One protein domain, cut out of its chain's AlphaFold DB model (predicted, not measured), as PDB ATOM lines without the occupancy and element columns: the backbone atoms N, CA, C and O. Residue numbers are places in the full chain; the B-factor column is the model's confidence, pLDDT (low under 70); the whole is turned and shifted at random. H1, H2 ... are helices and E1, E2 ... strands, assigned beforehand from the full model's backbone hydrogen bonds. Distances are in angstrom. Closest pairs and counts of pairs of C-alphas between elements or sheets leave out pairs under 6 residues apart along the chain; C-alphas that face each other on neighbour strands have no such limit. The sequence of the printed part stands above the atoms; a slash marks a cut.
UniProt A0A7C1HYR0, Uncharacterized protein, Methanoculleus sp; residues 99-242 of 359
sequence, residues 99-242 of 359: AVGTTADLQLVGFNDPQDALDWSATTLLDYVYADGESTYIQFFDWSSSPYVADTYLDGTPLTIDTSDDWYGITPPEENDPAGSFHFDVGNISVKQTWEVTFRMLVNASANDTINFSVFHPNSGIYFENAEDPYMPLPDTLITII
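Overview. This is residues 99 to 242 of the 359 residues of an uncharacterized protein of Methanoculleus sp (UniProt A0A7C1HYR0). Two layers of strands stand only partly face to face: a strongly twisted sheet built round the long strand E1, and across from its strand E4 a narrow ladder of E3 with E5, which runs on into E2 with E6. Two four-residue helices, H1 and H2, graze the large sheet, and long loops join the parts. The printed part has 144 residues, with ten named strands and two named helices, along the chain E1, H1, E2, E3, H2, E4, E5, E6, E7, E8, E9 and E10; neighbour strands are antiparallel, and the large sheet is branched, with E4 on one side of E1 and E7 and E8 on the other side. The class is mostly strand, with 64 residues, under half, in named elements. The whole is compact, with a radius of gyration of the C-alphas of 16.5 A and spans of 46 by 37 by 36 A.

Arrangement. E1, residues 99 to 110, has E4, residues 181 to 190, on one side, with N 104 and O 184 2.9 A apart. On the other side are E8, residues 221 to 223, with N 103 and O 223 at 3.0 A, and E7, residues 211 to 216, with N 110 and O 214 at 2.8 A. E9, residues 231 to 233, forms a hairpin with E8, with N 222 and O 232 at 2.9 A. E10, residues 238 to 241, is the other neighbour of E7, with N 213 and O 239 at 3.0 A. E5, residues 193 to 198, follows E4 after a tight link; their closest C-alphas, of Ile 189 and Trp 195, are 7.6 A apart. E3, residues 137 to 142, is antiparallel to E5, with N 139 and O 196 at 2.8 A, and is near E4. E5 runs on at 35 degrees into E6, residues 201 to 203, which pairs with E2, residues 126 to 128, with N 127 and O 202 at 2.8 A. H1, residues 122 to 125, and H2, residues 164 to 167, are close but not clearly touching, the C-alphas of Thr 123 and Trp 167 being 7.6 A apart. Both are too short for an O i to N i+4 pair; each has its one O i to N i+3 pair within range.

Along the chain. E1 begins at C-alpha 99 (91.884, 142.584, 131.512), spans 26.7 A and bends by 69 degrees at residue 102. E4 spans 26.1 A and bends by 57 degrees at residue 187. E3 spans 16.8 A, E5 16.7 A and E7 14.9 A. E10 ends at C-alpha 241 (117.083, 123.064, 147.620).

Size, cuts and confidence. The C-alphas farthest apart, of Gln 115 and Ser 144, are 47.6 A apart. The printed part has no cut. Long links join E1 to H1, E3 to H2 and H2 to E4. Confidence is under 70 at residues 112 to 119, 171 to 177 and 226 to 228; the mean pLDDT of the printed part is 83.1.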
ATOM      1  N   ALA A  99      92.546 143.404 130.509       73.75
ATOM      2  CA  ALA A  99      91.884 142.584 131.512       73.75
ATOM      3  C   ALA A  99      90.978 143.441 132.414       73.75
ATOM      4  O   ALA A  99      91.349 144.557 132.786       73.75
ATOM      5  N   VAL A 100      89.797 142.929 132.770       80.75
ATOM      6  CA  VAL A 100      88.840 143.589 133.678       80.75
ATOM      7  C   VAL A 100      88.684 142.755 134.936       80.75
ATOM      8  O   VAL A 100      88.572 141.533 134.841       80.75
ATOM      9  N   GLY A 101      88.648 143.419 136.093       83.25
ATOM     10  CA  GLY A 101      88.436 142.753 137.379       83.25
ATOM     11  C   GLY A 101      89.483 141.672 137.631       83.25
ATOM     12  O   GLY A 101      89.147 140.525 137.898       83.25
ATOM     13  N   THR A 102      90.755 142.018 137.435       88.69
ATOM     14  CA  THR A 102      91.859 141.069 137.559       88.69
ATOM     15  C   THR A 102      92.148 140.801 139.028       88.69
ATOM     16  O   THR A 102      92.345 141.750 139.792       88.69
ATOM     17  N   THR A 103      92.250 139.531 139.408       92.31
ATOM     18  CA  THR A 103      92.808 139.114 140.701       92.31
ATOM     19  C   THR A 103      93.974 138.155 140.486       92.31
ATOM     20  O   THR A 103      94.053 137.474 139.462       92.31
ATOM     21  N   ALA A 104      94.915 138.121 141.427       91.56
ATOM     22  CA  ALA A 104      96.035 137.186 141.408       91.56
ATOM     23  C   ALA A 104      96.077 136.396 142.715       91.56
ATOM     24  O   ALA A 104      96.278 136.972 143.783       91.56
ATOM     25  N   ASP A 105      95.933 135.078 142.597       90.81
ATOM     26  CA  ASP A 105      95.991 134.136 143.709       90.81
ATOM     27  C   ASP A 105      97.261 133.305 143.601       90.81
ATOM     28  O   ASP A 105      97.477 132.571 142.632       90.81
ATOM     29  N   LEU A 106      98.118 133.416 144.607       90.19
ATOM     30  CA  LEU A 106      99.422 132.773 144.633       90.19
ATOM     31  C   LEU A 106      99.478 131.819 145.813       90.19
ATOM     32  O   LEU A 106      99.610 132.249 146.950       90.19
ATOM     33  N   GLN A 107      99.423 130.517 145.552       88.94
ATOM     34  CA  GLN A 107      99.678 129.489 146.559       88.94
ATOM     35  C   GLN A 107     101.108 129.002 146.373       88.94
ATOM     36  O   GLN A 107     101.417 128.319 145.393       88.94
ATOM     37  N   LEU A 108     102.004 129.390 147.278       87.56
ATOM     38  CA  LEU A 108     103.412 129.066 147.116       87.56
ATOM     39  C   LEU A 108     103.724 127.653 147.601       87.56
ATOM     40  O   LEU A 108     103.103 127.149 148.531       87.56
ATOM     41  N   VAL A 109     104.740 127.047 146.987       84.25
ATOM     42  CA  VAL A 109     105.220 125.687 147.277       84.25
ATOM     43  C   VAL A 109     104.193 124.611 146.904       84.25
ATOM     44  O   VAL A 109     103.377 124.164 147.705       84.25
ATOM     45  N   GLY A 110     104.279 124.137 145.663       77.19
ATOM     46  CA  GLY A 110     103.631 122.916 145.196       77.19
ATOM     47  C   GLY A 110     104.603 121.742 145.167       77.19
ATOM     48  O   GLY A 110     105.648 121.813 144.524       77.19
ATOM     49  N   PHE A 111     104.267 120.634 145.819       72.56
ATOM     50  CA  PHE A 111     105.066 119.412 145.732       72.56
ATOM     51  C   PHE A 111     104.533 118.509 144.622       72.56
ATOM     52  O   PHE A 111     103.374 118.097 144.640       72.56
ATOM     53  N   ASN A 112     105.398 118.183 143.662       60.34
ATOM     54  CA  ASN A 112     105.046 117.301 142.548       60.34
ATOM     55  C   ASN A 112     105.089 115.813 142.941       60.34
ATOM     56  O   ASN A 112     104.403 115.005 142.314       60.34
ATOM     57  N   ASP A 113     105.870 115.453 143.969       57.19
ATOM     58  CA  ASP A 113     105.884 114.114 144.566       57.19
ATOM     59  C   ASP A 113     105.228 114.148 145.961       57.19
ATOM     60  O   ASP A 113     105.737 114.814 146.869       57.19
ATOM     61  N   PRO A 114     104.117 113.422 146.175       57.91
ATOM     62  CA  PRO A 114     103.472 113.316 147.478       57.91
ATOM     63  C   PRO A 114     104.370 112.763 148.595       57.91
ATOM     64  O   PRO A 114     104.043 112.974 149.757       57.91
ATOM     65  N   GLN A 115     105.452 112.031 148.293       53.66
ATOM     66  CA  GLN A 115     106.380 111.521 149.318       53.66
ATOM     67  C   GLN A 115     107.313 112.604 149.870       53.66
ATOM     68  O   GLN A 115     107.582 112.582 151.068       53.66
ATOM     69  N   ASP A 116     107.731 113.566 149.043       54.44
ATOM     70  CA  ASP A 116     108.537 114.724 149.472       54.44
ATOM     71  C   ASP A 116     107.674 115.772 150.212       54.44
ATOM     72  O   ASP A 116     108.173 116.550 151.023       54.44
ATOM     73  N   ALA A 117     106.359 115.760 149.957       56.94
ATOM     74  CA  ALA A 117     105.376 116.713 150.475       56.94
ATOM     75  C   ALA A 117     104.947 116.490 151.937       56.94
ATOM     76  O   ALA A 117     104.369 117.385 152.547       56.94
ATOM     77  N   LEU A 118     105.126 115.285 152.490       58.41
ATOM     78  CA  LEU A 118     104.433 114.897 153.729       58.41
ATOM     79  C   LEU A 118     104.963 115.590 154.995       58.41
ATOM     80  O   LEU A 118     104.211 115.694 155.963       58.41
ATOM     81  N   ASP A 119     106.201 116.093 154.974       69.25
ATOM     82  CA  ASP A 119     106.851 116.703 156.146       69.25
ATOM     83  C   ASP A 119     107.023 118.232 156.045       69.25
ATOM     84  O   ASP A 119     107.340 118.883 157.044       69.25
ATOM     85  N   TRP A 120     106.776 118.829 154.872       75.12
ATOM     86  CA  TRP A 120     106.982 120.259 154.626       75.12
ATOM     87  C   TRP A 120     105.682 120.952 154.211       75.12
ATOM     88  O   TRP A 120     105.020 120.544 153.262       75.12
ATOM     89  N   SER A 121     105.327 122.041 154.893       81.00
ATOM     90  CA  SER A 121     104.364 123.025 154.393       81.00
ATOM     91  C   SER A 121     105.112 124.204 153.772       81.00
ATOM     92  O   SER A 121     106.298 124.414 154.036       81.00
ATOM     93  N   ALA A 122     104.410 125.020 152.982       85.25
ATOM     94  CA  ALA A 122     104.974 126.241 152.405       85.25
ATOM     95  C   ALA A 122     105.663 127.119 153.465       85.25
ATOM     96  O   ALA A 122     106.807 127.526 153.293       85.25
ATOM     97  N   THR A 123     104.996 127.316 154.606       87.12
ATOM     98  CA  THR A 123     105.467 128.139 155.729       87.12
ATOM     99  C   THR A 123     106.510 127.480 156.632       87.12
ATOM    100  O   THR A 123     107.100 128.173 157.456       87.12
ATOM    101  N   THR A 124     106.749 126.165 156.531       87.31
ATOM    102  CA  THR A 124     107.894 125.527 157.211       87.31
ATOM    103  C   THR A 124     109.127 125.479 156.319       87.31
ATOM    104  O   THR A 124     110.245 125.479 156.832       87.31
ATOM    105  N   LEU A 125     108.935 125.445 154.998       87.81
ATOM    106  CA  LEU A 125     110.015 125.434 154.018       87.81
ATOM    107  C   LEU A 125     110.551 126.836 153.717       87.81
ATOM    108  O   LEU A 125     111.760 127.004 153.558       87.81
ATOM    109  N   LEU A 126     109.664 127.828 153.621       89.44
ATOM    110  CA  LEU A 126     109.989 129.210 153.283       89.44
ATOM    111  C   LEU A 126     109.529 130.168 154.386       89.44
ATOM    112  O   LEU A 126     108.427 130.055 154.921       89.44
ATOM    113  N   ASP A 127     110.366 131.162 154.661       90.06
ATOM    114  CA  ASP A 127     110.046 132.314 155.493       90.06
ATOM    115  C   ASP A 127     109.866 133.548 154.601       90.06
ATOM    116  O   ASP A 127     110.744 133.883 153.797       90.06
ATOM    117  N   TYR A 128     108.744 134.253 154.763       91.62
ATOM    118  CA  TYR A 128     108.560 135.570 154.159       91.62
ATOM    119  C   TYR A 128     109.449 136.592 154.873       91.62
ATOM    120  O   TYR A 128     109.447 136.692 156.101       91.62
ATOM    121  N   VAL A 129     110.223 137.359 154.105       93.06
ATOM    122  CA  VAL A 129     111.132 138.374 154.650       93.06
ATOM    123  C   VAL A 129     110.674 139.741 154.190       93.06
ATOM    124  O   VAL A 129     110.991 140.150 153.077       93.06
ATOM    125  N   TYR A 130     109.980 140.478 155.054       93.94
ATOM    126  CA  TYR A 130     109.609 141.857 154.762       93.94
ATOM    127  C   TYR A 130     110.841 142.771 154.659       93.94
ATOM    128  O   TYR A 130     111.710 142.789 155.536       93.94
ATOM    129  N   ALA A 131     110.893 143.557 153.589       93.56
ATOM    130  CA  ALA A 131     111.848 144.629 153.374       93.56
ATOM    131  C   ALA A 131     111.186 145.713 152.514       93.56
ATOM    132  O   ALA A 131     110.719 145.444 151.407       93.56
ATOM    133  N   ASP A 132     111.143 146.934 153.042       93.06
ATOM    134  CA  ASP A 132     110.545 148.083 152.360       93.06
ATOM    135  C   ASP A 132     111.235 148.342 151.009       93.06
ATOM    136  O   ASP A 132     112.464 148.400 150.936       93.06
ATOM    137  N   GLY A 133     110.446 148.456 149.939       89.88
ATOM    138  CA  GLY A 133     110.924 148.595 148.561       89.88
ATOM    139  C   GLY A 133     111.434 147.311 147.892       89.88
ATOM    140  O   GLY A 133     111.842 147.375 146.736       89.88
ATOM    141  N   GLU A 134     111.424 146.161 148.576       89.06
ATOM    142  CA  GLU A 134     111.952 144.892 148.039       89.06
ATOM    143  C   GLU A 134     110.959 143.724 148.135       89.06
ATOM    144  O   GLU A 134     110.932 142.867 147.255       89.06
ATOM    145  N   SER A 135     110.154 143.666 149.197       91.00
ATOM    146  CA  SER A 135     109.258 142.542 149.489       91.00
ATOM    147  C   SER A 135     107.807 142.960 149.357       91.00
ATOM    148  O   SER A 135     107.431 144.010 149.867       91.00
ATOM    149  N   THR A 136     107.011 142.156 148.653       91.94
ATOM    150  CA  THR A 136     105.661 142.527 148.200       91.94
ATOM    151  C   THR A 136     105.672 143.951 147.632       91.94
ATOM    152  O   THR A 136     104.870 144.819 147.981       91.94
ATOM    153  N   TYR A 137     106.688 144.214 146.804       94.81
ATOM    154  CA  TYR A 137     106.862 145.477 146.103       94.81
ATOM    155  C   TYR A 137     106.012 145.430 144.843       94.81
ATOM    156  O   TYR A 137     106.276 144.630 143.947       94.81
ATOM    157  N   ILE A 138     104.966 146.247 144.823       95.69
ATOM    158  CA  ILE A 138     103.958 146.279 143.773       95.69
ATOM    159  C   ILE A 138     104.214 147.491 142.889       95.69
ATOM    160  O   ILE A 138     104.314 148.628 143.363       95.69
ATOM    161  N   GLN A 139     104.271 147.248 141.587       96.25
ATOM    162  CA  GLN A 139     104.402 148.265 140.559       96.25
ATOM    163  C   GLN A 139     103.237 148.144 139.587       96.25
ATOM    164  O   GLN A 139     102.917 147.054 139.129       96.25
ATOM    165  N   PHE A 140     102.624 149.270 139.237       96.06
ATOM    166  CA  PHE A 140     101.629 149.320 138.177       96.06
ATOM    167  C   PHE A 140     101.957 150.509 137.284       96.06
ATOM    168  O   PHE A 140     102.042 151.638 137.759       96.06
ATOM    169  N   PHE A 141     102.231 150.275 136.006       94.38
ATOM    170  CA  PHE A 141     102.740 151.328 135.134       94.38
ATOM    171  C   PHE A 141     102.283 151.190 133.690       94.38
ATOM    172  O   PHE A 141     102.018 150.090 133.207       94.38
ATOM    173  N   ASP A 142     102.261 152.325 133.000       92.19
ATOM    174  CA  ASP A 142     102.154 152.406 131.549       92.19
ATOM    175  C   ASP A 142     103.525 152.169 130.891       92.19
ATOM    176  O   ASP A 142     104.570 152.560 131.430       92.19
ATOM    177  N   TRP A 143     103.523 151.585 129.691       89.00
ATOM    178  CA  TRP A 143     104.721 151.385 128.875       89.00
ATOM    179  C   TRP A 143     104.494 151.671 127.384       89.00
ATOM    180  O   TRP A 143     103.451 151.375 126.803       89.00
ATOM    181  N   SER A 144     105.503 152.217 126.707       78.62
ATOM    182  CA  SER A 144     105.427 152.569 125.282       78.62
ATOM    183  C   SER A 144     106.232 151.633 124.387       78.62
ATOM    184  O   SER A 144     105.759 151.301 123.295       78.62
ATOM    185  N   SER A 145     107.413 151.202 124.839       79.44
ATOM    186  CA  SER A 145     108.343 150.376 124.059       79.44
ATOM    187  C   SER A 145     108.445 148.926 124.524       79.44
ATOM    188  O   SER A 145     108.630 148.044 123.691       79.44
ATOM    189  N   SER A 146     108.368 148.666 125.832       79.75
ATOM    190  CA  SER A 146     108.553 147.328 126.404       79.75
ATOM    191  C   SER A 146     107.717 147.160 127.671       79.75
ATOM    192  O   SER A 146     107.767 148.054 128.510       79.75
ATOM    193  N   PRO A 147     107.033 146.017 127.866       78.56
ATOM    194  CA  PRO A 147     106.214 145.771 129.055       78.56
ATOM    195  C   PRO A 147     107.003 145.679 130.367       78.56
ATOM    196  O   PRO A 147     106.392 145.649 131.427       78.56
ATOM    197  N   TYR A 148     108.336 145.655 130.307       82.44
ATOM    198  CA  TYR A 148     109.226 145.558 131.470       82.44
ATOM    199  C   TYR A 148     109.876 146.894 131.855       82.44
ATOM    200  O   TYR A 148     110.698 146.942 132.766       82.44
ATOM    201  N   VAL A 149     109.580 147.975 131.126       82.62
ATOM    202  CA  VAL A 149     110.172 149.293 131.366       82.62
ATOM    203  C   VAL A 149     109.051 150.287 131.613       82.62
ATOM    204  O   VAL A 149     108.260 150.570 130.715       82.62
ATOM    205  N   ALA A 150     109.000 150.813 132.833       88.81
ATOM    206  CA  ALA A 150     108.001 151.791 133.225       88.81
ATOM    207  C   ALA A 150     108.258 153.152 132.571       88.81
ATOM    208  O   ALA A 150     109.341 153.722 132.719       88.81
ATOM    209  N   ASP A 151     107.236 153.699 131.912       89.75
ATOM    210  CA  ASP A 151     107.231 155.097 131.475       89.75
ATOM    211  C   ASP A 151     106.634 156.002 132.553       89.75
ATOM    212  O   ASP A 151     107.149 157.082 132.846       89.75
ATOM    213  N   THR A 152     105.506 155.591 133.131       93.44
ATOM    214  CA  THR A 152     104.798 156.332 134.178       93.44
ATOM    215  C   THR A 152     104.055 155.351 135.072       93.44
ATOM    216  O   THR A 152     103.373 154.458 134.578       93.44
ATOM    217  N   TYR A 153     104.197 155.512 136.385       94.75
ATOM    218  CA  TYR A 153     103.481 154.702 137.367       94.75
ATOM    219  C   TYR A 153     102.067 155.230 137.585       94.75
ATOM    220  O   TYR A 153     101.843 156.443 137.587       94.75
ATOM    221  N   LEU A 154     101.129 154.311 137.788       93.12
ATOM    222  CA  LEU A 154      99.757 154.626 138.150       93.12
ATOM    223  C   LEU A 154      99.693 155.090 139.608       93.12
ATOM    224  O   LEU A 154     100.488 154.663 140.454       93.12
ATOM    225  N   ASP A 155      98.713 155.948 139.897       92.50
ATOM    226  CA  ASP A 155      98.486 156.498 141.231       92.50
ATOM    227  C   ASP A 155      98.420 155.394 142.294       92.50
ATOM    228  O   ASP A 155      97.730 154.387 142.146       92.50
ATOM    229  N   GLY A 156      99.148 155.608 143.390       90.69
ATOM    230  CA  GLY A 156      99.270 154.636 144.473       90.69
ATOM    231  C   GLY A 156     100.427 153.652 144.311       90.69
ATOM    232  O   GLY A 156     100.742 152.982 145.283       90.69
ATOM    233  N   THR A 157     101.108 153.609 143.160       94.06
ATOM    234  CA  THR A 157     102.289 152.760 142.928       94.06
ATOM    235  C   THR A 157     103.519 153.588 142.507       94.06
ATOM    236  O   THR A 157     103.371 154.718 142.035       94.06
ATOM    237  N   PRO A 158     104.750 153.071 142.676       94.75
ATOM    238  CA  PRO A 158     105.084 151.817 143.347       94.75
ATOM    239  C   PRO A 158     104.847 151.877 144.864       94.75
ATOM    240  O   PRO A 158     104.962 152.944 145.470       94.75
ATOM    241  N   LEU A 159     104.527 150.736 145.476       95.69
ATOM    242  CA  LEU A 159     104.292 150.624 146.920       95.69
ATOM    243  C   LEU A 159     104.790 149.281 147.468       95.69
ATOM    244  O   LEU A 159     104.931 148.317 146.723       95.69
ATOM    245  N   THR A 160     105.013 149.214 148.778       95.56
ATOM    246  CA  THR A 160     105.350 147.976 149.494       95.56
ATOM    247  C   THR A 160     104.306 147.700 150.570       95.56
ATOM    248  O   THR A 160     103.947 148.605 151.325       95.56
ATOM    249  N   ILE A 161     103.812 146.460 150.633       91.81
ATOM    250  CA  ILE A 161     102.867 145.998 151.661       91.81
ATOM    251  C   ILE A 161     103.568 144.993 152.571       91.81
ATOM    252  O   ILE A 161     104.220 144.063 152.102       91.81
ATOM    253  N   ASP A 162     103.417 145.144 153.885       91.12
ATOM    254  CA  ASP A 162     103.816 144.089 154.815       91.12
ATOM    255  C   ASP A 162     102.716 143.025 154.912       91.12
ATOM    256  O   ASP A 162     101.763 143.168 155.672       91.12
ATOM    257  N   THR A 163     102.854 141.966 154.117       87.81
ATOM    258  CA  THR A 163     101.940 140.814 154.062       87.81
ATOM    259  C   THR A 163     102.413 139.648 154.941       87.81
ATOM    260  O   THR A 163     102.144 138.485 154.637       87.81
ATOM    261  N   SER A 164     103.169 139.926 156.012       89.25
ATOM    262  CA  SER A 164     103.684 138.878 156.909       89.25
ATOM    263  C   SER A 164     102.568 138.094 157.600       89.25
ATOM    264  O   SER A 164     102.652 136.873 157.701       89.25
ATOM    265  N   ASP A 165     101.516 138.775 158.060       86.88
ATOM    266  CA  ASP A 165     100.388 138.113 158.722       86.88
ATOM    267  C   ASP A 165      99.580 137.256 157.732       86.88
ATOM    268  O   ASP A 165      99.188 136.139 158.080       86.88
ATOM    269  N   ASP A 166      99.419 137.724 156.490       83.38
ATOM    270  CA  ASP A 166      98.740 136.989 155.415       83.38
ATOM    271  C   ASP A 166      99.510 135.713 155.048       83.38
ATOM    272  O   ASP A 166      98.924 134.633 154.979       83.38
ATOM    273  N   TRP A 167     100.847 135.792 154.946       88.75
ATOM    274  CA  TRP A 167     101.708 134.625 154.715       88.75
ATOM    275  C   TRP A 167     101.482 133.511 155.748       88.75
ATOM    276  O   TRP A 167     101.486 132.326 155.406       88.75
ATOM    277  N   TYR A 168     101.263 133.868 157.015       86.31
ATOM    278  CA  TYR A 168     101.010 132.906 158.088       86.31
ATOM    279  C   TYR A 168      99.517 132.595 158.308       86.31
ATOM    280  O   TYR A 168      99.200 131.789 159.187       86.31
ATOM    281  N   GLY A 169      98.606 133.185 157.526       79.25
ATOM    282  CA  GLY A 169      97.156 133.010 157.665       79.25
ATOM    283  C   GLY A 169      96.606 133.543 158.995       79.25
ATOM    284  O   GLY A 169      95.753 132.900 159.612       79.25
ATOM    285  N   ILE A 170      97.149 134.660 159.496       75.19
ATOM    286  CA  ILE A 170      96.881 135.187 160.849       75.19
ATOM    287  C   ILE A 170      95.777 136.268 160.876       75.19
ATOM    288  O   ILE A 170      95.340 136.639 161.963       75.19
ATOM    289  N   THR A 171      95.250 136.731 159.740       64.88
ATOM    290  CA  THR A 171      94.418 137.949 159.646       64.88
ATOM    291  C   THR A 171      92.955 137.788 160.129       64.88
ATOM    292  O   THR A 171      92.159 137.127 159.471       64.88
ATOM    293  N   PRO A 172      92.512 138.445 161.228       53.62
ATOM    294  CA  PRO A 172      91.091 138.605 161.573       53.62
ATOM    295  C   PRO A 172      90.569 139.943 160.999       53.62
ATOM    296  O   PRO A 172      91.217 140.964 161.241       53.62
ATOM    297  N   PRO A 173      89.397 140.023 160.324       47.97
ATOM    298  CA  PRO A 173      88.168 139.282 160.626       47.97
ATOM    299  C   PRO A 173      87.516 138.510 159.448       47.97
ATOM    300  O   PRO A 173      86.332 138.182 159.557       47.97
ATOM    301  N   GLU A 174      88.224 138.228 158.354       54.16
ATOM    302  CA  GLU A 174      87.670 137.540 157.167       54.16
ATOM    303  C   GLU A 174      88.141 136.080 157.032       54.16
ATOM    304  O   GLU A 174      88.874 135.570 157.878       54.16
ATOM    305  N   GLU A 175      87.597 135.364 156.044       51.62
ATOM    306  CA  GLU A 175      87.921 133.965 155.750       51.62
ATOM    307  C   GLU A 175      89.415 133.849 155.420       51.62
ATOM    308  O   GLU A 175      89.901 134.505 154.508       51.62
ATOM    309  N   ASN A 176      90.150 133.067 156.218       55.41
ATOM    310  CA  ASN A 176      91.596 132.930 156.076       55.41
ATOM    311  C   ASN A 176      91.944 132.317 154.715       55.41
ATOM    312  O   ASN A 176      91.585 131.162 154.456       55.41
ATOM    313  N   ASP A 177      92.756 133.018 153.931       65.00
ATOM    314  CA  ASP A 177      93.586 132.358 152.935       65.00
ATOM    315  C   ASP A 177      94.496 131.323 153.629       65.00
ATOM    316  O   ASP A 177      94.919 131.512 154.781       65.00
ATOM    317  N   PRO A 178      94.761 130.169 152.993       76.00
ATOM    318  CA  PRO A 178      95.623 129.155 153.581       76.00
ATOM    319  C   PRO A 178      97.030 129.722 153.814       76.00
ATOM    320  O   PRO A 178      97.597 130.384 152.957       76.00
ATOM    321  N   ALA A 179      97.639 129.425 154.965       84.12
ATOM    322  CA  ALA A 179      99.022 129.831 155.221       84.12
ATOM    323  C   ALA A 179      99.941 129.390 154.063       84.12
ATOM    324  O   ALA A 179      99.885 128.238 153.623       84.12
ATOM    325  N   GLY A 180     100.801 130.292 153.596       87.19
ATOM    326  CA  GLY A 180     101.631 130.082 152.414       87.19
ATOM    327  C   GLY A 180     101.056 130.648 151.112       87.19
ATOM    328  O   GLY A 180     101.575 130.315 150.044       87.19
ATOM    329  N   SER A 181     100.006 131.473 151.168       88.12
ATOM    330  CA  SER A 181      99.441 132.125 149.985       88.12
ATOM    331  C   SER A 181      99.375 133.648 150.073       88.12
ATOM    332  O   SER A 181      99.445 134.228 151.153       88.12
ATOM    333  N   PHE A 182      99.235 134.279 148.907       88.69
ATOM    334  CA  PHE A 182      98.963 135.704 148.747       88.69
ATOM    335  C   PHE A 182      97.803 135.911 147.778       88.69
ATOM    336  O   PHE A 182      97.744 135.244 146.743       88.69
ATOM    337  N   HIS A 183      96.951 136.880 148.096       89.38
ATOM    338  CA  HIS A 183      95.844 137.323 147.262       89.38
ATOM    339  C   HIS A 183      96.015 138.804 146.908       89.38
ATOM    340  O   HIS A 183      96.387 139.615 147.759       89.38
ATOM    341  N   PHE A 184      95.737 139.159 145.652       90.62
ATOM    342  CA  PHE A 184      95.768 140.543 145.182       90.62
ATOM    343  C   PHE A 184      94.552 140.881 144.329       90.62
ATOM    344  O   PHE A 184      94.348 140.296 143.264       90.62
ATOM    345  N   ASP A 185      93.843 141.932 144.733       91.31
ATOM    346  CA  ASP A 185      92.890 142.648 143.890       91.31
ATOM    347  C   ASP A 185      93.641 143.637 142.987       91.31
ATOM    348  O   ASP A 185      93.993 144.747 143.395       91.31
ATOM    349  N   VAL A 186      93.917 143.234 141.745       91.31
ATOM    350  CA  VAL A 186      94.669 144.055 140.781       91.31
ATOM    351  C   VAL A 186      93.757 145.070 140.083       91.31
ATOM    352  O   VAL A 186      94.157 146.205 139.822       91.31
ATOM    353  N   GLY A 187      92.513 144.681 139.794       89.00
ATOM    354  CA  GLY A 187      91.537 145.515 139.094       89.00
ATOM    355  C   GLY A 187      91.714 145.497 137.572       89.00
ATOM    356  O   GLY A 187      92.071 144.477 136.979       89.00
ATOM    357  N   ASN A 188      91.404 146.606 136.903       88.12
ATOM    358  CA  ASN A 188      91.445 146.662 135.441       88.12
ATOM    359  C   ASN A 188      92.866 146.963 134.958       88.12
ATOM    360  O   ASN A 188      93.486 147.924 135.410       88.12
ATOM    361  N   ILE A 189      93.351 146.182 133.995       87.88
ATOM    362  CA  ILE A 189      94.645 146.385 133.343       87.88
ATOM    363  C   ILE A 189      94.377 146.812 131.908       87.88
ATOM    364  O   ILE A 189      93.760 146.076 131.137       87.88
ATOM    365  N   SER A 190      94.846 147.998 131.531       87.75
ATOM    366  CA  SER A 190      94.719 148.487 130.159       87.75
ATOM    367  C   SER A 190      95.765 147.881 129.230       87.75
ATOM    368  O   SER A 190      96.834 147.434 129.648       87.75
ATOM    369  N   VAL A 191      95.487 147.888 127.926       82.56
ATOM    370  CA  VAL A 191      96.525 147.628 126.923       82.56
ATOM    371  C   VAL A 191      97.657 148.630 127.150       82.56
ATOM    372  O   VAL A 191      97.399 149.823 127.283       82.56
ATOM    373  N   LYS A 192      98.902 148.140 127.160       84.44
ATOM    374  CA  LYS A 192     100.110 148.908 127.510       84.44
ATOM    375  C   LYS A 192     100.258 149.291 128.981       84.44
ATOM    376  O   LYS A 192     101.031 150.190 129.299       84.44
ATOM    377  N   GLN A 193      99.586 148.569 129.867       90.75
ATOM    378  CA  GLN A 193      99.899 148.588 131.287       90.75
ATOM    379  C   GLN A 193     100.518 147.267 131.727       90.75
ATOM    380  O   GLN A 193     100.252 146.217 131.138       90.75
ATOM    381  N   THR A 194     101.348 147.337 132.758       92.38
ATOM    382  CA  THR A 194     101.932 146.180 133.434       92.38
ATOM    383  C   THR A 194     101.711 146.335 134.926       92.38
ATOM    384  O   THR A 194     102.082 147.360 135.498       92.38
ATOM    385  N   TRP A 195     101.134 145.306 135.541       94.50
ATOM    386  CA  TRP A 195     101.140 145.125 136.986       94.50
ATOM    387  C   TRP A 195     102.182 144.065 137.345       94.50
ATOM    388  O   TRP A 195     102.228 143.003 136.726       94.50
ATOM    389  N   GLU A 196     103.026 144.368 138.321       93.56
ATOM    390  CA  GLU A 196     104.106 143.508 138.788       93.56
ATOM    391  C   GLU A 196     104.126 143.487 140.315       93.56
ATOM    392  O   GLU A 196     103.932 144.516 140.964       93.56
ATOM    393  N   VAL A 197     104.403 142.316 140.885       92.81
ATOM    394  CA  VAL A 197     104.661 142.144 142.312       92.81
ATOM    395  C   VAL A 197     105.938 141.334 142.509       92.81
ATOM    396  O   VAL A 197     106.139 140.295 141.880       92.81
ATOM    397  N   THR A 198     106.809 141.811 143.397       91.88
ATOM    398  CA  THR A 198     108.053 141.124 143.766       91.88
ATOM    399  C   THR A 198     107.964 140.586 145.187       91.88
ATOM    400  O   THR A 198     107.664 141.333 146.114       91.88
ATOM    401  N   PHE A 199     108.278 139.301 145.374       89.06
ATOM    402  CA  PHE A 199     108.323 138.647 146.683       89.06
ATOM    403  C   PHE A 199     109.750 138.355 147.116       89.06
ATOM    404  O   PHE A 199     110.620 138.049 146.299       89.06
ATOM    405  N   ARG A 200     109.957 138.343 148.433       90.25
ATOM    406  CA  ARG A 200     111.219 137.935 149.036       90.25
ATOM    407  C   ARG A 200     110.993 136.791 150.007       90.25
ATOM    408  O   ARG A 200     110.400 136.965 151.071       90.25
ATOM    409  N   MET A 201     111.523 135.637 149.629       89.75
ATOM    410  CA  MET A 201     111.447 134.408 150.405       89.75
ATOM    411  C   MET A 201     112.839 133.968 150.828       89.75
ATOM    412  O   MET A 201     113.808 134.106 150.077       89.75
ATOM    413  N   LEU A 202     112.928 133.417 152.029       88.25
ATOM    414  CA  LEU A 202     114.123 132.779 152.548       88.25
ATOM    415  C   LEU A 202     113.835 131.296 152.754       88.25
ATOM    416  O   LEU A 202     112.870 130.941 153.418       88.25
ATOM    417  N   VAL A 203     114.688 130.426 152.214       86.19
ATOM    418  CA  VAL A 203     114.616 128.997 152.532       86.19
ATOM    419  C   VAL A 203     114.954 128.809 154.005       86.19
ATOM    420  O   VAL A 203     115.999 129.272 154.474       86.19
ATOM    421  N   ASN A 204     114.075 128.126 154.728       84.00
ATOM    422  CA  ASN A 204     114.243 127.894 156.146       84.00
ATOM    423  C   ASN A 204     115.505 127.054 156.391       84.00
ATOM    424  O   ASN A 204     115.703 125.997 155.792       84.00
ATOM    425  N   ALA A 205     116.357 127.500 157.316       78.88
ATOM    426  CA  ALA A 205     117.623 126.833 157.628       78.88
ATOM    427  C   ALA A 205     117.457 125.410 158.196       78.88
ATOM    428  O   ALA A 205     118.436 124.669 158.287       78.88
ATOM    429  N   SER A 206     116.245 125.031 158.611       77.75
ATOM    430  CA  SER A 206     115.933 123.666 159.037       77.75
ATOM    431  C   SER A 206     115.742 122.681 157.877       77.75
ATOM    432  O   SER A 206     115.780 121.478 158.129       77.75
ATOM    433  N   ALA A 207     115.634 123.151 156.626       77.81
ATOM    434  CA  ALA A 207     115.673 122.306 155.433       77.81
ATOM    435  C   ALA A 207     117.055 121.642 155.296       77.81
ATOM    436  O   ALA A 207     118.039 122.246 154.867       77.81
ATOM    437  N   ASN A 208     117.132 120.385 155.722       78.50
ATOM    438  CA  ASN A 208     118.357 119.590 155.816       78.50
ATOM    439  C   ASN A 208     118.429 118.452 154.788       78.50
ATOM    440  O   ASN A 208     119.467 117.794 154.704       78.50
ATOM    441  N   ASP A 209     117.378 118.279 153.989       78.25
ATOM    442  CA  ASP A 209     117.286 117.320 152.893       78.25
ATOM    443  C   ASP A 209     117.231 118.030 151.533       78.25
ATOM    444  O   ASP A 209     116.958 119.228 151.439       78.25
ATOM    445  N   THR A 210     117.536 117.294 150.462       79.12
ATOM    446  CA  THR A 210     117.342 117.810 149.101       79.12
ATOM    447  C   THR A 210     115.853 117.837 148.796       79.12
ATOM    448  O   THR A 210     115.223 116.783 148.802       79.12
ATOM    449  N   ILE A 211     115.299 119.019 148.528       78.69
ATOM    450  CA  ILE A 211     113.855 119.218 148.348       78.69
ATOM    451  C   ILE A 211     113.611 119.837 146.979       78.69
ATOM    452  O   ILE A 211     114.193 120.869 146.652       78.69
ATOM    453  N   ASN A 212     112.728 119.224 146.196       80.44
ATOM    454  CA  ASN A 212     112.237 119.778 144.940       80.44
ATOM    455  C   ASN A 212     110.809 120.276 145.136       80.44
ATOM    456  O   ASN A 212     109.938 119.510 145.545       80.44
ATOM    457  N   PHE A 213     110.550 121.532 144.796       81.38
ATOM    458  CA  PHE A 213     109.204 122.089 144.849       81.38
ATOM    459  C   PHE A 213     108.956 123.023 143.666       81.38
ATOM    460  O   PHE A 213     109.877 123.636 143.129       81.38
ATOM    461  N   SER A 214     107.701 123.122 143.250       84.69
ATOM    462  CA  SER A 214     107.221 124.185 142.377       84.69
ATOM    463  C   SER A 214     106.978 125.439 143.201       84.69
ATOM    464  O   SER A 214     106.327 125.374 144.240       84.69
ATOM    465  N   VAL A 215     107.460 126.592 142.746       86.06
ATOM    466  CA  VAL A 215     107.175 127.892 143.362       86.06
ATOM    467  C   VAL A 215     105.674 128.125 143.425       86.06
ATOM    468  O   VAL A 215     105.184 128.526 144.472       86.06
ATOM    469  N   PHE A 216     104.957 127.815 142.345       87.12
ATOM    470  CA  PHE A 216     103.513 127.979 142.245       87.12
ATOM    471  C   PHE A 216     102.824 126.619 142.342       87.12
ATOM    472  O   PHE A 216     103.090 125.707 141.555       87.12
ATOM    473  N   HIS A 217     101.935 126.471 143.322       83.81
ATOM    474  CA  HIS A 217     101.017 125.342 143.400       83.81
ATOM    475  C   HIS A 217     100.047 125.383 142.197       83.81
ATOM    476  O   HIS A 217      99.722 126.485 141.752       83.81
ATOM    477  N   PRO A 218      99.517 124.245 141.697       81.00
ATOM    478  CA  PRO A 218      98.611 124.209 140.535       81.00
ATOM    479  C   PRO A 218      97.342 125.075 140.618       81.00
ATOM    480  O   PRO A 218      96.714 125.346 139.596       81.00
ATOM    481  N   ASN A 219      96.959 125.493 141.826       81.62
ATOM    482  CA  ASN A 219      95.837 126.409 142.057       81.62
ATOM    483  C   ASN A 219      96.244 127.892 142.001       81.62
ATOM    484  O   ASN A 219      95.413 128.748 142.275       81.62
ATOM    485  N   SER A 220      97.515 128.196 141.727       88.50
ATOM    486  CA  SER A 220      97.976 129.574 141.567       88.50
ATOM    487  C   SER A 220      97.687 130.051 140.155       88.50
ATOM    488  O   SER A 220      98.061 129.395 139.175       88.50
ATOM    489  N   GLY A 221      97.094 131.228 140.047       90.69
ATOM    490  CA  GLY A 221      96.728 131.783 138.762       90.69
ATOM    491  C   GLY A 221      96.242 133.213 138.847       90.69
ATOM    492  O   GLY A 221      96.124 133.811 139.915       90.69
ATOM    493  N   ILE A 222      95.985 133.750 137.664       90.81
ATOM    494  CA  ILE A 222      95.402 135.068 137.468       90.81
ATOM    495  C   ILE A 222      93.967 134.859 137.008       90.81
ATOM    496  O   ILE A 222      93.727 134.065 136.093       90.81
ATOM    497  N   TYR A 223      93.029 135.565 137.633       90.81
ATOM    498  CA  TYR A 223      91.621 135.515 137.275       90.81
ATOM    499  C   TYR A 223      91.166 136.805 136.607       90.81
ATOM    500  O   TYR A 223      91.626 137.887 136.963       90.81
ATOM    501  N   PHE A 224      90.246 136.686 135.651       87.06
ATOM    502  CA  PHE A 224      89.668 137.810 134.916       87.06
ATOM    503  C   PHE A 224      88.143 137.718 134.932       87.06
ATOM    504  O   PHE A 224      87.577 136.710 134.503       87.06
ATOM    505  N   GLU A 225      87.454 138.777 135.355       81.62
ATOM    506  CA  GLU A 225      85.985 138.782 135.410       81.62
ATOM    507  C   GLU A 225      85.328 138.672 134.023       81.62
ATOM    508  O   GLU A 225      84.228 138.134 133.893       81.62
ATOM    509  N   ASN A 226      85.972 139.197 132.976       68.25
ATOM    510  CA  ASN A 226      85.370 139.369 131.650       68.25
ATOM    511  C   ASN A 226      85.858 138.386 130.570       68.25
ATOM    512  O   ASN A 226      85.561 138.606 129.392       68.25
ATOM    513  N   ALA A 227      86.595 137.330 130.925       66.94
ATOM    514  CA  ALA A 227      87.136 136.378 129.954       66.94
ATOM    515  C   ALA A 227      86.268 135.113 129.801       66.94
ATOM    516  O   ALA A 227      85.627 134.653 130.743       66.94
ATOM    517  N   GLU A 228      86.249 134.544 128.587       68.88
ATOM    518  CA  GLU A 228      85.586 133.256 128.299       68.88
ATOM    519  C   GLU A 228      86.254 132.100 129.059       68.88
ATOM    520  O   GLU A 228      85.570 131.195 129.538       68.88
ATOM    521  N   ASP A 229      87.578 132.183 129.213       75.69
ATOM    522  CA  ASP A 229      88.362 131.400 130.161       75.69
ATOM    523  C   ASP A 229      88.904 132.359 131.234       75.69
ATOM    524  O   ASP A 229      89.876 133.079 130.986       75.69
ATOM    525  N   PRO A 230      88.229 132.464 132.392       81.44
ATOM    526  CA  PRO A 230      88.543 133.460 133.405       81.44
ATOM    527  C   PRO A 230      89.778 133.102 134.221       81.44
ATOM    528  O   PRO A 230      90.073 133.842 135.145       81.44
ATOM    529  N   TYR A 231      90.471 131.993 133.938       86.25
ATOM    530  CA  TYR A 231      91.615 131.528 134.715       86.25
ATOM    531  C   TYR A 231      92.849 131.322 133.838       86.25
ATOM    532  O   TYR A 231      92.842 130.545 132.885       86.25
ATOM    533  N   MET A 232      93.948 131.969 134.210       86.56
ATOM    534  CA  MET A 232      95.260 131.761 133.613       86.56
ATOM    535  C   MET A 232      96.198 131.135 134.650       86.56
ATOM    536  O   MET A 232      96.602 131.825 135.588       86.56
ATOM    537  N   PRO A 233      96.571 129.849 134.500       86.69
ATOM    538  CA  PRO A 233      97.511 129.214 135.412       86.69
ATOM    539  C   PRO A 233      98.911 129.811 135.252       86.69
ATOM    540  O   PRO A 233      99.330 130.174 134.148       86.69
ATOM    541  N   LEU A 234      99.656 129.865 136.354       85.50
ATOM    542  CA  LEU A 234     101.064 130.252 136.325       85.50
ATOM    543  C   LEU A 234     101.952 129.107 135.809       85.50
ATOM    544  O   LEU A 234     101.603 127.936 135.962       85.50
ATOM    545  N   PRO A 235     103.101 129.421 135.180       80.69
ATOM    546  CA  PRO A 235     104.004 128.401 134.665       80.69
ATOM    547  C   PRO A 235     104.653 127.593 135.794       80.69
ATOM    548  O   PRO A 235     105.076 128.145 136.814       80.69
ATOM    549  N   ASP A 236     104.828 126.292 135.554       76.31
ATOM    550  CA  ASP A 236     105.578 125.409 136.447       76.31
ATOM    551  C   ASP A 236     107.015 125.922 136.605       76.31
ATOM    552  O   ASP A 236     107.816 125.907 135.667       76.31
ATOM    553  N   THR A 237     107.347 126.375 137.812       79.31
ATOM    554  CA  THR A 237     108.660 126.939 138.137       79.31
ATOM    555  C   THR A 237     109.270 126.114 139.254       79.31
ATOM    556  O   THR A 237     108.860 126.244 140.400       79.31
ATOM    557  N   LEU A 238     110.227 125.244 138.936       80.94
ATOM    558  CA  LEU A 238     110.812 124.317 139.908       80.94
ATOM    559  C   LEU A 238     112.064 124.900 140.562       80.94
ATOM    560  O   LEU A 238     112.970 125.371 139.876       80.94
ATOM    561  N   ILE A 239     112.132 124.803 141.888       79.25
ATOM    562  CA  ILE A 239     113.317 125.094 142.691       79.25
ATOM    563  C   ILE A 239     113.753 123.811 143.396       79.25
ATOM    564  O   ILE A 239     112.947 123.093 143.991       79.25
ATOM    565  N   THR A 240     115.058 123.556 143.355       80.25
ATOM    566  CA  THR A 240     115.704 122.485 144.112       80.25
ATOM    567  C   THR A 240     116.557 123.092 145.216       80.25
ATOM    568  O   THR A 240     117.516 123.815 144.949       80.25
ATOM    569  N   ILE A 241     116.240 122.768 146.464       77.44
ATOM    570  CA  ILE A 241     117.083 123.064 147.620       77.44
ATOM    571  C   ILE A 241     118.080 121.922 147.766       77.44
ATOM    572  O   ILE A 241     117.679 120.768 147.885       77.44
ATOM    573  N   ILE A 242     119.373 122.242 147.787       78.12
ATOM    574  CA  ILE A 242     120.443 121.285 148.088       78.12
ATOM    575  C   ILE A 242     121.201 121.804 149.318       78.12
ATOM    576  O   ILE A 242     121.975 122.761 149.208       78.12
TER     577      ILE A 242